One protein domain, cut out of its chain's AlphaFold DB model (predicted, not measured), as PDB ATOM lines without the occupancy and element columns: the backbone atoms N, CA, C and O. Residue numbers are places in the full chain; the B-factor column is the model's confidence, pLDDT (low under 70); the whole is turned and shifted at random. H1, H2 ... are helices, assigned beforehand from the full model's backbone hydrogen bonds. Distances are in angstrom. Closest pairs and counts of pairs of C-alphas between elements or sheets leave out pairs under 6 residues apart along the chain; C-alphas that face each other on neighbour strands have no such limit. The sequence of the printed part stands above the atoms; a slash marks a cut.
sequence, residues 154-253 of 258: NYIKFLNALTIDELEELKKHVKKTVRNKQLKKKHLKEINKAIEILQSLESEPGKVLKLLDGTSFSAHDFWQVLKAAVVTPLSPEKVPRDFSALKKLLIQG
ATOM      1  N   ASN A 154     136.311 120.524 108.257       90.12
ATOM      2  CA  ASN A 154     136.823 119.333 107.582       90.12
ATOM      3  C   ASN A 154     136.193 119.122 106.197       90.12
ATOM      4  O   ASN A 154     136.857 118.616 105.299       90.12
ATOM      5  N   TYR A 155     134.946 119.556 105.987       89.31
ATOM      6  CA  TYR A 155     134.344 119.552 104.654       89.31
ATOM      7  C   TYR A 155     134.919 120.641 103.759       89.31
ATOM      8  O   TYR A 155     135.086 120.405 102.568       89.31
ATOM      9  N   ILE A 156     135.272 121.799 104.318       85.56
ATOM     10  CA  ILE A 156     135.973 122.843 103.563       85.56
ATOM     11  C   ILE A 156     137.353 122.333 103.122       85.56
ATOM     12  O   ILE A 156     137.704 122.460 101.953       85.56
ATOM     13  N   LYS A 157     138.113 121.695 104.024       86.88
ATOM     14  CA  LYS A 157     139.411 121.075 103.699       86.88
ATOM     15  C   LYS A 157     139.283 120.014 102.607       86.88
ATOM     16  O   LYS A 157     140.032 120.067 101.641       86.88
ATOM     17  N   PHE A 158     138.306 119.116 102.738       87.50
ATOM     18  CA  PHE A 158     138.017 118.102 101.726       87.50
ATOM     19  C   PHE A 158     137.722 118.725 100.357       87.50
ATOM     20  O   PHE A 158     138.295 118.309  99.362       87.50
ATOM     21  N   LEU A 159     136.866 119.748 100.300       85.31
ATOM     22  CA  LEU A 159     136.500 120.385  99.034       85.31
ATOM     23  C   LEU A 159     137.650 121.158  98.386       85.31
ATOM     24  O   LEU A 159     137.712 121.198  97.167       85.31
ATOM     25  N   ASN A 160     138.561 121.732  99.175       84.00
ATOM     26  CA  ASN A 160     139.783 122.348  98.643       84.00
ATOM     27  C   ASN A 160     140.763 121.316  98.062       84.00
ATOM     28  O   ASN A 160     141.597 121.680  97.242       84.00
ATOM     29  N   ALA A 161     140.699 120.062  98.515       87.50
ATOM     30  CA  ALA A 161     141.517 118.968  97.997       87.50
ATOM     31  C   ALA A 161     140.837 118.206  96.845       87.50
ATOM     32  O   ALA A 161     141.514 117.472  96.135       87.50
ATOM     33  N   LEU A 162     139.520 118.367  96.681       88.62
ATOM     34  CA  LEU A 162     138.728 117.679  95.671       88.62
ATOM     35  C   LEU A 162     139.074 118.199  94.273       88.62
ATOM     36  O   LEU A 162     138.934 119.388  93.990       88.62
ATOM     37  N   THR A 163     139.443 117.287  93.385       89.69
ATOM     38  CA  THR A 163     139.823 117.593  92.001       89.69
ATOM     39  C   THR A 163     138.708 117.264  91.007       89.69
ATOM     40  O   THR A 163     137.814 116.445  91.258       89.69
ATOM     41  N   ILE A 164     138.764 117.889  89.828       89.69
ATOM     42  CA  ILE A 164     137.861 117.564  88.715       89.69
ATOM     43  C   ILE A 164     138.061 116.110  88.256       89.69
ATOM     44  O   ILE A 164     137.078 115.433  87.941       89.69
ATOM     45  N   ASP A 165     139.300 115.613  88.272       91.69
ATOM     46  CA  ASP A 165     139.629 114.242  87.869       91.69
ATOM     47  C   ASP A 165     138.942 113.203  88.765       91.69
ATOM     48  O   ASP A 165     138.302 112.283  88.249       91.69
ATOM     49  N   GLU A 166     138.949 113.396  90.088       91.25
ATOM     50  CA  GLU A 166     138.219 112.532  91.031       91.25
ATOM     51  C   GLU A 166     136.706 112.499  90.742       91.25
ATOM     52  O   GLU A 166     136.059 111.447  90.819       91.25
ATOM     53  N   LEU A 167     136.111 113.637  90.361       92.38
ATOM     54  CA  LEU A 167     134.695 113.693  89.983       92.38
ATOM     55  C   LEU A 167     134.414 112.999  88.642       92.38
ATOM     56  O   LEU A 167     133.371 112.346  88.492       92.38
ATOM     57  N   GLU A 168     135.318 113.097  87.668       93.50
ATOM     58  CA  GLU A 168     135.218 112.366  86.400       93.50
ATOM     59  C   GLU A 168     135.405 110.849  86.596       93.50
ATOM     60  O   GLU A 168     134.686 110.043  85.987       93.50
ATOM     61  N   GLU A 169     136.281 110.424  87.505       93.25
ATOM     62  CA  GLU A 169     136.389 109.024  87.926       93.25
ATOM     63  C   GLU A 169     135.104 108.528  88.594       93.25
ATOM     64  O   GLU A 169     134.557 107.487  88.206       93.25
ATOM     65  N   LEU A 170     134.541 109.310  89.520       92.38
ATOM     66  CA  LEU A 170     133.259 109.003  90.154       92.38
ATOM     67  C   LEU A 170     132.134 108.871  89.115       92.38
ATOM     68  O   LEU A 170     131.304 107.957  89.179       92.38
ATOM     69  N   LYS A 171     132.118 109.743  88.106       93.81
ATOM     70  CA  LYS A 171     131.165 109.687  86.989       93.81
ATOM     71  C   LYS A 171     131.306 108.393  86.187       93.81
ATOM     72  O   LYS A 171     130.285 107.781  85.843       93.81
ATOM     73  N   LYS A 172     132.535 107.939  85.905       93.19
ATOM     74  CA  LYS A 172     132.801 106.635  85.262       93.19
ATOM     75  C   LYS A 172     132.323 105.480  86.148       93.19
ATOM     76  O   LYS A 172     131.612 104.598  85.655       93.19
ATOM     77  N   HIS A 173     132.617 105.523  87.448       90.62
ATOM     78  CA  HIS A 173     132.167 104.519  88.414       90.62
ATOM     79  C   HIS A 173     130.635 104.402  88.436       90.62
ATOM     80  O   HIS A 173     130.088 103.315  88.255       90.62
ATOM     81  N   VAL A 174     129.914 105.523  88.535       91.12
ATOM     82  CA  VAL A 174     128.440 105.550  88.510       91.12
ATOM     83  C   VAL A 174     127.874 104.965  87.211       91.12
ATOM     84  O   VAL A 174     126.873 104.239  87.244       91.12
ATOM     85  N   LYS A 175     128.498 105.241  86.056       91.31
ATOM     86  CA  LYS A 175     128.071 104.660  84.770       91.31
ATOM     87  C   LYS A 175     128.166 103.134  84.771       91.31
ATOM     88  O   LYS A 175     127.263 102.501  84.216       91.31
ATOM     89  N   LYS A 176     129.210 102.575  85.391       90.69
ATOM     90  CA  LYS A 176     129.466 101.131  85.482       90.69
ATOM     91  C   LYS A 176     128.571 100.448  86.522       90.69
ATOM     92  O   LYS A 176     127.948  99.440  86.207       90.69
ATOM     93  N   THR A 177     128.476 101.012  87.725       88.94
ATOM     94  CA  THR A 177     127.853 100.352  88.882       88.94
ATOM     95  C   THR A 177     126.329 100.472  88.883       88.94
ATOM     96  O   THR A 177     125.630  99.495  89.130       88.94
ATOM     97  N   VAL A 178     125.773 101.650  88.569       89.88
ATOM     98  CA  VAL A 178     124.328 101.888  88.733       89.88
ATOM     99  C   VAL A 178     123.536 101.224  87.610       89.88
ATOM    100  O   VAL A 178     123.632 101.618  86.449       89.88
ATOM    101  N   ARG A 179     122.675 100.256  87.928       87.88
ATOM    102  CA  ARG A 179     121.817  99.613  86.911       87.88
ATOM    103  C   ARG A 179     120.578 100.440  86.569       87.88
ATOM    104  O   ARG A 179     120.165 100.517  85.413       87.88
ATOM    105  N   ASN A 180     119.989 101.104  87.563       87.81
ATOM    106  CA  ASN A 180     118.766 101.883  87.382       87.81
ATOM    107  C   ASN A 180     119.009 103.124  86.496       87.81
ATOM    108  O   ASN A 180     119.722 104.051  86.883       87.81
ATOM    109  N   LYS A 181     118.360 103.173  85.323       87.19
ATOM    110  CA  LYS A 181     118.531 104.241  84.317       87.19
ATOM    111  C   LYS A 181     118.183 105.640  84.843       87.19
ATOM    112  O   LYS A 181     118.891 106.599  84.541       87.19
ATOM    113  N   GLN A 182     117.107 105.768  85.623       84.44
ATOM    114  CA  GLN A 182     116.669 107.061  86.165       84.44
ATOM    115  C   GLN A 182     117.632 107.560  87.241       84.44
ATOM    116  O   GLN A 182     118.037 108.723  87.226       84.44
ATOM    117  N   LEU A 183     118.038 106.663  88.141       83.19
ATOM    118  CA  LEU A 183     118.978 106.985  89.207       83.19
ATOM    119  C   LEU A 183     120.358 107.351  88.647       83.19
ATOM    120  O   LEU A 183     120.922 108.370  89.036       83.19
ATOM    121  N   LYS A 184     120.848 106.592  87.658       87.62
ATOM    122  CA  LYS A 184     122.090 106.899  86.937       87.62
ATOM    123  C   LYS A 184     122.050 108.304  86.344       87.62
ATOM    124  O   LYS A 184     122.940 109.102  86.609       87.62
ATOM    125  N   LYS A 185     120.989 108.642  85.597       88.69
ATOM    126  CA  LYS A 185     120.822 109.983  85.012       88.69
ATOM    127  C   LYS A 185     120.854 111.080  86.082       88.69
ATOM    128  O   LYS A 185     121.449 112.130  85.859       88.69
ATOM    129  N   LYS A 186     120.234 110.832  87.239       87.75
ATOM    130  CA  LYS A 186     120.234 111.765  88.368       87.75
ATOM    131  C   LYS A 186     121.641 111.981  88.930       87.75
ATOM    132  O   LYS A 186     122.050 113.132  89.025       87.75
ATOM    133  N   HIS A 187     122.379 110.917  89.251       88.81
ATOM    134  CA  HIS A 187     123.748 111.044  89.768       88.81
ATOM    135  C   HIS A 187     124.673 111.740  88.769       88.81
ATOM    136  O   HIS A 187     125.386 112.655  89.153       88.81
ATOM    137  N   LEU A 188     124.601 111.387  87.482       91.62
ATOM    138  CA  LEU A 188     125.411 112.045  86.452       91.62
ATOM    139  C   LEU A 188     125.120 113.545  86.351       91.62
ATOM    140  O   LEU A 188     126.043 114.332  86.184       91.62
ATOM    141  N   LYS A 189     123.854 113.951  86.494       91.50
ATOM    142  CA  LYS A 189     123.487 115.370  86.529       91.50
ATOM    143  C   LYS A 189     124.046 116.077  87.766       91.50
ATOM    144  O   LYS A 189     124.490 117.211  87.653       91.50
ATOM    145  N   GLU A 190     123.995 115.430  88.929       90.81
ATOM    146  CA  GLU A 190     124.542 115.986  90.174       90.81
ATOM    147  C   GLU A 190     126.072 116.130  90.099       90.81
ATOM    148  O   GLU A 190     126.587 117.179  90.470       90.81
ATOM    149  N   ILE A 191     126.776 115.133  89.551       93.06
ATOM    150  CA  ILE A 191     128.238 115.162  89.376       93.06
ATOM    151  C   ILE A 191     128.654 116.198  88.329       93.06
ATOM    152  O   ILE A 191     129.533 117.002  88.606       93.06
ATOM    153  N   ASN A 192     128.003 116.240  87.161       93.50
ATOM    154  CA  ASN A 192     128.310 117.256  86.146       93.50
ATOM    155  C   ASN A 192     128.129 118.668  86.702       93.50
ATOM    156  O   ASN A 192     128.976 119.522  86.480       93.50
ATOM    157  N   LYS A 193     127.062 118.892  87.478       91.25
ATOM    158  CA  LYS A 193     126.851 120.181  88.127       91.25
ATOM    159  C   LYS A 193     127.971 120.501  89.121       91.25
ATOM    160  O   LYS A 193     128.394 121.643  89.198       91.25
ATOM    161  N   ALA A 194     128.453 119.512  89.873       90.94
ATOM    162  CA  ALA A 194     129.582 119.703  90.778       90.94
ATOM    163  C   ALA A 194     130.878 120.065  90.026       90.94
ATOM    164  O   ALA A 194     131.597 120.949  90.474       90.94
ATOM    165  N   ILE A 195     131.128 119.442  88.869       91.69
ATOM    166  CA  ILE A 195     132.268 119.764  87.997       91.69
ATOM    167  C   ILE A 195     132.158 121.195  87.457       91.69
ATOM    168  O   ILE A 195     133.109 121.954  87.590       91.69
ATOM    169  N   GLU A 196     131.000 121.583  86.911       90.25
ATOM    170  CA  GLU A 196     130.747 122.953  86.423       90.25
ATOM    171  C   GLU A 196     131.021 123.993  87.522       90.25
ATOM    172  O   GLU A 196     131.660 125.019  87.295       90.25
ATOM    173  N   ILE A 197     130.561 123.689  88.737       87.44
ATOM    174  CA  ILE A 197     130.755 124.521  89.919       87.44
ATOM    175  C   ILE A 197     132.255 124.648  90.273       87.44
ATOM    176  O   ILE A 197     132.717 125.763  90.502       87.44
ATOM    177  N   LEU A 198     133.030 123.557  90.274       85.00
ATOM    178  CA  LEU A 198     134.478 123.608  90.546       85.00
ATOM    179  C   LEU A 198     135.271 124.320  89.438       85.00
ATOM    180  O   LEU A 198     136.114 125.158  89.738       85.00
ATOM    181  N   GLN A 199     134.950 124.078  88.166       86.31
ATOM    182  CA  GLN A 199     135.588 124.766  87.031       86.31
ATOM    183  C   GLN A 199     135.392 126.285  87.090       86.31
ATOM    184  O   GLN A 199     136.303 127.056  86.777       86.31
ATOM    185  N   SER A 200     134.208 126.726  87.526       82.38
ATOM    186  CA  SER A 200     133.928 128.152  87.703       82.38
ATOM    187  C   SER A 200     134.772 128.801  88.807       82.38
ATOM    188  O   SER A 200     135.037 129.996  88.731       82.38
ATOM    189  N   LEU A 201     135.222 128.022  89.799       74.75
ATOM    190  CA  LEU A 201     136.097 128.497  90.873       74.75
ATOM    191  C   LEU A 201     137.566 128.571  90.448       74.75
ATOM    192  O   LEU A 201     138.247 129.529  90.794       74.75
ATOM    193  N   GLU A 202     138.053 127.576  89.700       67.00
ATOM    194  CA  GLU A 202     139.447 127.531  89.225       67.00
ATOM    195  C   GLU A 202     139.770 128.653  88.226       67.00
ATOM    196  O   GLU A 202     140.908 129.108  88.141       67.00
ATOM    197  N   SER A 203     138.756 129.143  87.507       58.06
ATOM    198  CA  SER A 203     138.891 130.236  86.535       58.06
ATOM    199  C   SER A 203     139.166 131.610  87.180       58.06
ATOM    200  O   SER A 203     139.456 132.571  86.467       58.06
ATOM    201  N   GLU A 204     139.100 131.724  88.513       56.03
ATOM    202  CA  GLU A 204     139.429 132.931  89.285       56.03
ATOM    203  C   GLU A 204     140.645 132.667  90.208       56.03
ATOM    204  O   GLU A 204     140.482 132.263  91.367       56.03
ATOM    205  N   PRO A 205     141.887 132.880  89.731       37.28
ATOM    206  CA  PRO A 205     143.092 132.514  90.473       37.28
ATOM    207  C   PRO A 205     143.210 133.293  91.796       37.28
ATOM    208  O   PRO A 205     143.145 134.521  91.820       37.28
ATOM    209  N   GLY A 206     143.405 132.568  92.906       46.31
ATOM    210  CA  GLY A 206     143.638 133.128  94.249       46.31
ATOM    211  C   GLY A 206     142.496 132.956  95.263       46.31
ATOM    212  O   GLY A 206     142.664 133.308  96.435       46.31
ATOM    213  N   LYS A 207     141.348 132.386  94.873       50.69
ATOM    214  CA  LYS A 207     140.242 132.104  95.803       50.69
ATOM    215  C   LYS A 207     140.469 130.797  96.565       50.69
ATOM    216  O   LYS A 207     140.104 129.719  96.116       50.69
ATOM    217  N   VAL A 208     140.998 130.894  97.784       48.50
ATOM    218  CA  VAL A 208     140.700 129.880  98.814       48.50
ATOM    219  C   VAL A 208     139.174 129.845  98.974       48.50
ATOM    220  O   VAL A 208     138.578 130.923  99.021       48.50
ATOM    221  N   LEU A 209     138.545 128.664  99.092       53.72
ATOM    222  CA  LEU A 209     137.131 128.523  99.488       53.72
ATOM    223  C   LEU A 209     136.917 129.092 100.903       53.72
ATOM    224  O   LEU A 209     136.737 128.367 101.880       53.72
ATOM    225  N   LYS A 210     136.971 130.413 101.043       49.78
ATOM    226  CA  LYS A 210     136.470 131.145 102.196       49.78
ATOM    227  C   LYS A 210     135.002 131.411 101.902       49.78
ATOM    228  O   LYS A 210     134.679 131.941 100.843       49.78
ATOM    229  N   LEU A 211     134.116 131.036 102.829       45.91
ATOM    230  CA  LEU A 211     132.762 131.585 102.855       45.91
ATOM    231  C   LEU A 211     132.914 133.105 102.994       45.91
ATOM    232  O   LEU A 211     133.148 133.606 104.090       45.91
ATOM    233  N   LEU A 212     132.878 133.818 101.876       40.91
ATOM    234  CA  LEU A 212     132.805 135.266 101.852       40.91
ATOM    235  C   LEU A 212     131.355 135.620 101.560       40.91
ATOM    236  O   LEU A 212     130.798 135.198 100.541       40.91
ATOM    237  N   ASP A 213     130.759 136.387 102.469       37.06
ATOM    238  CA  ASP A 213     129.468 137.038 102.283       37.06
ATOM    239  C   ASP A 213     129.606 138.048 101.130       37.06
ATOM    240  O   ASP A 213     129.892 139.223 101.345       37.06
ATOM    241  N   GLY A 214     129.513 137.578  99.881       38.19
ATOM    242  CA  GLY A 214     129.581 138.455  98.706       38.19
ATOM    243  C   GLY A 214     130.093 137.878  97.381       38.19
ATOM    244  O   GLY A 214     130.106 138.620  96.404       38.19
ATOM    245  N   THR A 215     130.500 136.603  97.277       40.72
ATOM    246  CA  THR A 215     130.971 136.017  95.994       40.72
ATOM    247  C   THR A 215     130.011 134.997  95.363       40.72
ATOM    248  O   THR A 215     129.151 134.438  96.038       40.72
ATOM    249  N   SER A 216     130.194 134.740  94.059       46.12
ATOM    250  CA  SER A 216     129.415 133.854  93.164       46.12
ATOM    251  C   SER A 216     129.180 132.421  93.659       46.12
ATOM    252  O   SER A 216     128.261 131.759  93.180       46.12
ATOM    253  N   PHE A 217     129.983 131.944  94.611       59.41
ATOM    254  CA  PHE A 217     129.890 130.603  95.166       59.41
ATOM    255  C   PHE A 217     129.097 130.598  96.469       59.41
ATOM    256  O   PHE A 217     129.570 131.035  97.522       59.41
ATOM    257  N   SER A 218     127.867 130.100  96.404       71.06
ATOM    258  CA  SER A 218     126.976 130.119  97.558       71.06
ATOM    259  C   SER A 218     127.211 128.921  98.480       71.06
ATOM    260  O   SER A 218     127.620 127.842  98.046       71.06
ATOM    261  N   ALA A 219     126.838 129.046  99.759       75.56
ATOM    262  CA  ALA A 219     126.769 127.905 100.681       75.56
ATOM    263  C   ALA A 219     125.944 126.733 100.104       75.56
ATOM    264  O   ALA A 219     126.163 125.570 100.436       75.56
ATOM    265  N   HIS A 220     125.001 127.021  99.207       78.56
ATOM    266  CA  HIS A 220     124.209 126.011  98.523       78.56
ATOM    267  C   HIS A 220     125.012 125.192  97.512       78.56
ATOM    268  O   HIS A 220     124.801 123.980  97.423       78.56
ATOM    269  N   ASP A 221     125.917 125.829  96.772       82.56
ATOM    270  CA  ASP A 221     126.774 125.159  95.792       82.56
ATOM    271  C   ASP A 221     127.758 124.230  96.506       82.56
ATOM    272  O   ASP A 221     127.853 123.056  96.145       82.56
ATOM    273  N   PHE A 222     128.331 124.683  97.630       85.56
ATOM    274  CA  PHE A 222     129.113 123.838  98.540       85.56
ATOM    275  C   PHE A 222     128.378 122.544  98.923       85.56
ATOM    276  O   PHE A 222     128.899 121.443  98.736       85.56
ATOM    277  N   TRP A 223     127.155 122.653  99.462       88.25
ATOM    278  CA  TRP A 223     126.393 121.481  99.906       88.25
ATOM    279  C   TRP A 223     126.057 120.526  98.751       88.25
ATOM    280  O   TRP A 223     125.947 119.316  98.968       88.25
ATOM    281  N   GLN A 224     125.897 121.037  97.526       88.62
ATOM    282  CA  GLN A 224     125.657 120.206  96.344       88.62
ATOM    283  C   GLN A 224     126.904 119.442  95.902       88.62
ATOM    284  O   GLN A 224     126.802 118.229  95.689       88.62
ATOM    285  N   VAL A 225     128.050 120.122  95.797       90.62
ATOM    286  CA  VAL A 225     129.336 119.495  95.445       90.62
ATOM    287  C   VAL A 225     129.674 118.426  96.474       90.62
ATOM    288  O   VAL A 225     129.896 117.269  96.118       90.62
ATOM    289  N   LEU A 226     129.584 118.773  97.760       90.12
ATOM    290  CA  LEU A 226     129.859 117.850  98.855       90.12
ATOM    291  C   LEU A 226     128.945 116.622  98.808       90.12
ATOM    292  O   LEU A 226     129.411 115.494  98.928       90.12
ATOM    293  N   LYS A 227     127.641 116.810  98.575       90.88
ATOM    294  CA  LYS A 227     126.714 115.683  98.414       90.88
ATOM    295  C   LYS A 227     127.132 114.772  97.259       90.88
ATOM    296  O   LYS A 227     127.105 113.553  97.422       90.88
ATOM    297  N   ALA A 228     127.473 115.341  96.103       90.19
ATOM    298  CA  ALA A 228     127.874 114.559  94.940       90.19
ATOM    299  C   ALA A 228     129.141 113.745  95.241       90.19
ATOM    300  O   ALA A 228     129.115 112.529  95.051       90.19
ATOM    301  N   ALA A 229     130.169 114.400  95.782       89.94
ATOM    302  CA  ALA A 229     131.485 113.825  96.040       89.94
ATOM    303  C   ALA A 229     131.503 112.809  97.188       89.94
ATOM    304  O   ALA A 229     132.255 111.848  97.133       89.94
ATOM    305  N   VAL A 230     130.673 112.990  98.217       88.31
ATOM    306  CA  VAL A 230     130.784 112.213  99.461       88.31
ATOM    307  C   VAL A 230     129.665 111.183  99.622       88.31
ATOM    308  O   VAL A 230     129.890 110.103 100.159       88.31
ATOM    309  N   VAL A 231     128.450 111.461  99.138       86.25
ATOM    310  CA  VAL A 231     127.314 110.531  99.304       86.25
ATOM    311  C   VAL A 231     127.228 109.532  98.157       86.25
ATOM    312  O   VAL A 231     126.913 108.364  98.384       86.25
ATOM    313  N   THR A 232     127.494 109.971  96.925       84.75
ATOM    314  CA  THR A 232     127.389 109.101  95.742       84.75
ATOM    315  C   THR A 232     128.345 107.904  95.786       84.75
ATOM    316  O   THR A 232     127.884 106.812  95.445       84.75
ATOM    317  N   PRO A 233     129.617 108.037  96.220       84.38
ATOM    318  CA  PRO A 233     130.518 106.887  96.304       84.38
ATOM    319  C   PRO A 233     130.086 105.850  97.346       84.38
ATOM    320  O   PRO A 233     130.260 104.658  97.117       84.38
ATOM    321  N   LEU A 234     129.497 106.279  98.471       81.62
ATOM    322  CA  LEU A 234     129.121 105.371  99.563       81.62
ATOM    323  C   LEU A 234     128.056 104.356  99.158       81.62
ATOM    324  O   LEU A 234     128.071 103.211  99.601       81.62
ATOM    325  N   SER A 235     127.084 104.784  98.357       75.69
ATOM    326  CA  SER A 235     126.067 103.882  97.835       75.69
ATOM    327  C   SER A 235     125.473 104.454  96.545       75.69
ATOM    328  O   SER A 235     124.501 105.212  96.569       75.69
ATOM    329  N   PRO A 236     126.045 104.105  95.380       74.31
ATOM    330  CA  PRO A 236     125.604 104.659  94.103       74.31
ATOM    331  C   PRO A 236     124.229 104.118  93.669       74.31
ATOM    332  O   PRO A 236     123.550 104.723  92.840       74.31
ATOM    333  N   GLU A 237     123.779 102.988  94.226       75.00
ATOM    334  CA  GLU A 237     122.482 102.386  93.890       75.00
ATOM    335  C   GLU A 237     121.320 102.858  94.771       75.00
ATOM    336  O   GLU A 237     120.159 102.754  94.357       75.00
ATOM    337  N   LYS A 238     121.587 103.360  95.982       68.50
ATOM    338  CA  LYS A 238     120.560 103.841  96.919       68.50
ATOM    339  C   LYS A 238     121.147 104.916  97.818       68.50
ATOM    340  O   LYS A 238     122.268 104.799  98.264       68.50
ATOM    341  N   VAL A 239     120.361 105.931  98.179       65.25
ATOM    342  CA  VAL A 239     120.796 106.858  99.238       65.25
ATOM    343  C   VAL A 239     120.989 106.050 100.529       65.25
ATOM    344  O   VAL A 239     120.025 105.380 100.926       65.25
ATOM    345  N   PRO A 240     122.171 106.107 101.176       69.69
ATOM    346  CA  PRO A 240     122.405 105.403 102.428       69.69
ATOM    347  C   PRO A 240     121.332 105.761 103.460       69.69
ATOM    348  O   PRO A 240     120.855 106.896 103.519       69.69
ATOM    349  N   ARG A 241     120.900 104.779 104.253       68.75
ATOM    350  CA  ARG A 241     120.085 105.056 105.447       68.75
ATOM    351  C   ARG A 241     120.964 105.425 106.633       68.75
ATOM    352  O   ARG A 241     120.550 106.241 107.448       68.75
ATOM    353  N   ASP A 242     122.154 104.838 106.674       77.69
ATOM    354  CA  ASP A 242     123.198 105.133 107.637       77.69
ATOM    355  C   ASP A 242     124.264 106.024 106.988       77.69
ATOM    356  O   ASP A 242     124.750 105.737 105.893       77.69
ATOM    357  N   PHE A 243     124.598 107.115 107.669       83.38
ATOM    358  CA  PHE A 243     125.629 108.067 107.263       83.38
ATOM    359  C   PHE A 243     126.849 108.021 108.188       83.38
ATOM    360  O   PHE A 243     127.714 108.884 108.083       83.38
ATOM    361  N   SER A 244     126.965 107.018 109.062       82.69
ATOM    362  CA  SER A 244     128.091 106.819 109.983       82.69
ATOM    363  C   SER A 244     129.464 106.866 109.300       82.69
ATOM    364  O   SER A 244     130.406 107.415 109.870       82.69
ATOM    365  N   ALA A 245     129.566 106.407 108.047       83.62
ATOM    366  CA  ALA A 245     130.778 106.509 107.229       83.62
ATOM    367  C   ALA A 245     131.291 107.957 107.089       83.62
ATOM    368  O   ALA A 245     132.495 108.194 107.023       83.62
ATOM    369  N   LEU A 246     130.390 108.944 107.129       86.06
ATOM    370  CA  LEU A 246     130.737 110.364 107.056       86.06
ATOM    371  C   LEU A 246     131.317 110.911 108.351       86.06
ATOM    372  O   LEU A 246     131.910 111.984 108.329       86.06
ATOM    373  N   LYS A 247     131.180 110.199 109.473       86.19
ATOM    374  CA  LYS A 247     131.689 110.642 110.774       86.19
ATOM    375  C   LYS A 247     133.213 110.776 110.766       86.19
ATOM    376  O   LYS A 247     133.724 111.737 111.334       86.19
ATOM    377  N   LYS A 248     133.926 109.866 110.086       85.25
ATOM    378  CA  LYS A 248     135.389 109.944 109.914       85.25
ATOM    379  C   LYS A 248     135.787 111.228 109.190       85.25
ATOM    380  O   LYS A 248     136.593 111.991 109.709       85.25
ATOM    381  N   LEU A 249     135.150 111.521 108.059       85.06
ATOM    382  CA  LEU A 249     135.414 112.749 107.313       85.06
ATOM    383  C   LEU A 249     135.024 113.999 108.111       85.06
ATOM    384  O   LEU A 249     135.794 114.943 108.223       85.06
ATOM    385  N   LEU A 250     133.838 113.991 108.710       86.00
ATOM    386  CA  LEU A 250     133.277 115.142 109.405       86.00
ATOM    387  C   LEU A 250     134.049 115.505 110.680       86.00
ATOM    388  O   LEU A 250     134.294 116.685 110.921       86.00
ATOM    389  N   ILE A 251     134.427 114.514 111.491       82.75
ATOM    390  CA  ILE A 251     135.080 114.730 112.793       82.75
ATOM    391  C   ILE A 251     136.603 114.680 112.664       82.75
ATOM    392  O   ILE A 251     137.285 115.558 113.183       82.75
ATOM    393  N   GLN A 252     137.137 113.669 111.976       80.88
ATOM    394  CA  GLN A 252     138.581 113.410 111.918       80.88
ATOM    395  C   GLN A 252     139.247 114.019 110.680       80.88
ATOM    396  O   GLN A 252     140.469 114.022 110.607       80.88
ATOM    397  N   GLY A 253     138.473 114.506 109.703       77.69
ATOM    398  CA  GLY A 253     139.023 115.042 108.458       77.69
ATOM    399  C   GLY A 253     139.735 113.989 107.614       77.69
ATOM    400  O   GLY A 253     140.611 114.342 106.844       77.69
TER     401      GLY A 253
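What this domain is: This is residues 154 to 253 of the 258 residues of an uncharacterized protein of Thermoanaerobacter kivui (UniProt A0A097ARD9). A helical hairpin, H2 and H3, is crossed on one side by H4 near the middle of the model; the short helices H1 and H5 meet about perpendicular, H1 beside H4 and H5 beyond H4 from the hairpin. Residues 202 to 207, of which 202 is the last residue of H3, stick out from the rest. The printed part has 100 residues with five named helices, H1 to H5 in chain order, and no named strand: all helix. It is compact, with a radius of gyration of the C-alphas of 14.0 A and spans of 40 by 29 by 20 A.

How they stand to each other: H1, residues 154 to 161, touches H5, residues 245 to 252, closest at the C-alphas of Asn 154 and Leu 250, 5.8 A apart. H2, residues 164 to 177, and H3, residues 181 to 202, form a helical hairpin at a shallow tilt of 4 degrees, opposite ways; their closest C-alphas, of Ile 164 and Ile 195, are 6.1 A apart. H4, residues 219 to 234, touches H3 at residues 187 to 197 of H3 alone, at a steep tilt of 49 degrees; the closest C-alphas, of Ala 194 and Val 225, are 4.7 A apart. H2 and H4 only just touch, with 3 pairs of C-alphas within 8 A, the closest those of Leu 167 and Ala 229, 6.9 A. H3 and H5 are apart. Every O i to N i+4 pair is within hydrogen-bond range in H1, H2 and H3, against 9 of 12 in H4 and 3 of 4 in H5.

Where its parts are: H1 begins at C-alpha 154 (136.823, 119.333, 107.582). From first to last C-alpha H2 measures 19.9 A, H3 31.7 A and H4 22.7 A. H5 ends at C-alpha 252 (138.581, 113.410, 111.918).

The domain as a whole: The C-alphas farthest apart, of Arg 179 and Gly 214, are 41.3 A apart. The printed part has no cut. The link from H3 to H4, 16 residues, is long. The pLDDT is under 70 at residues 202 to 217 and 238 to 241.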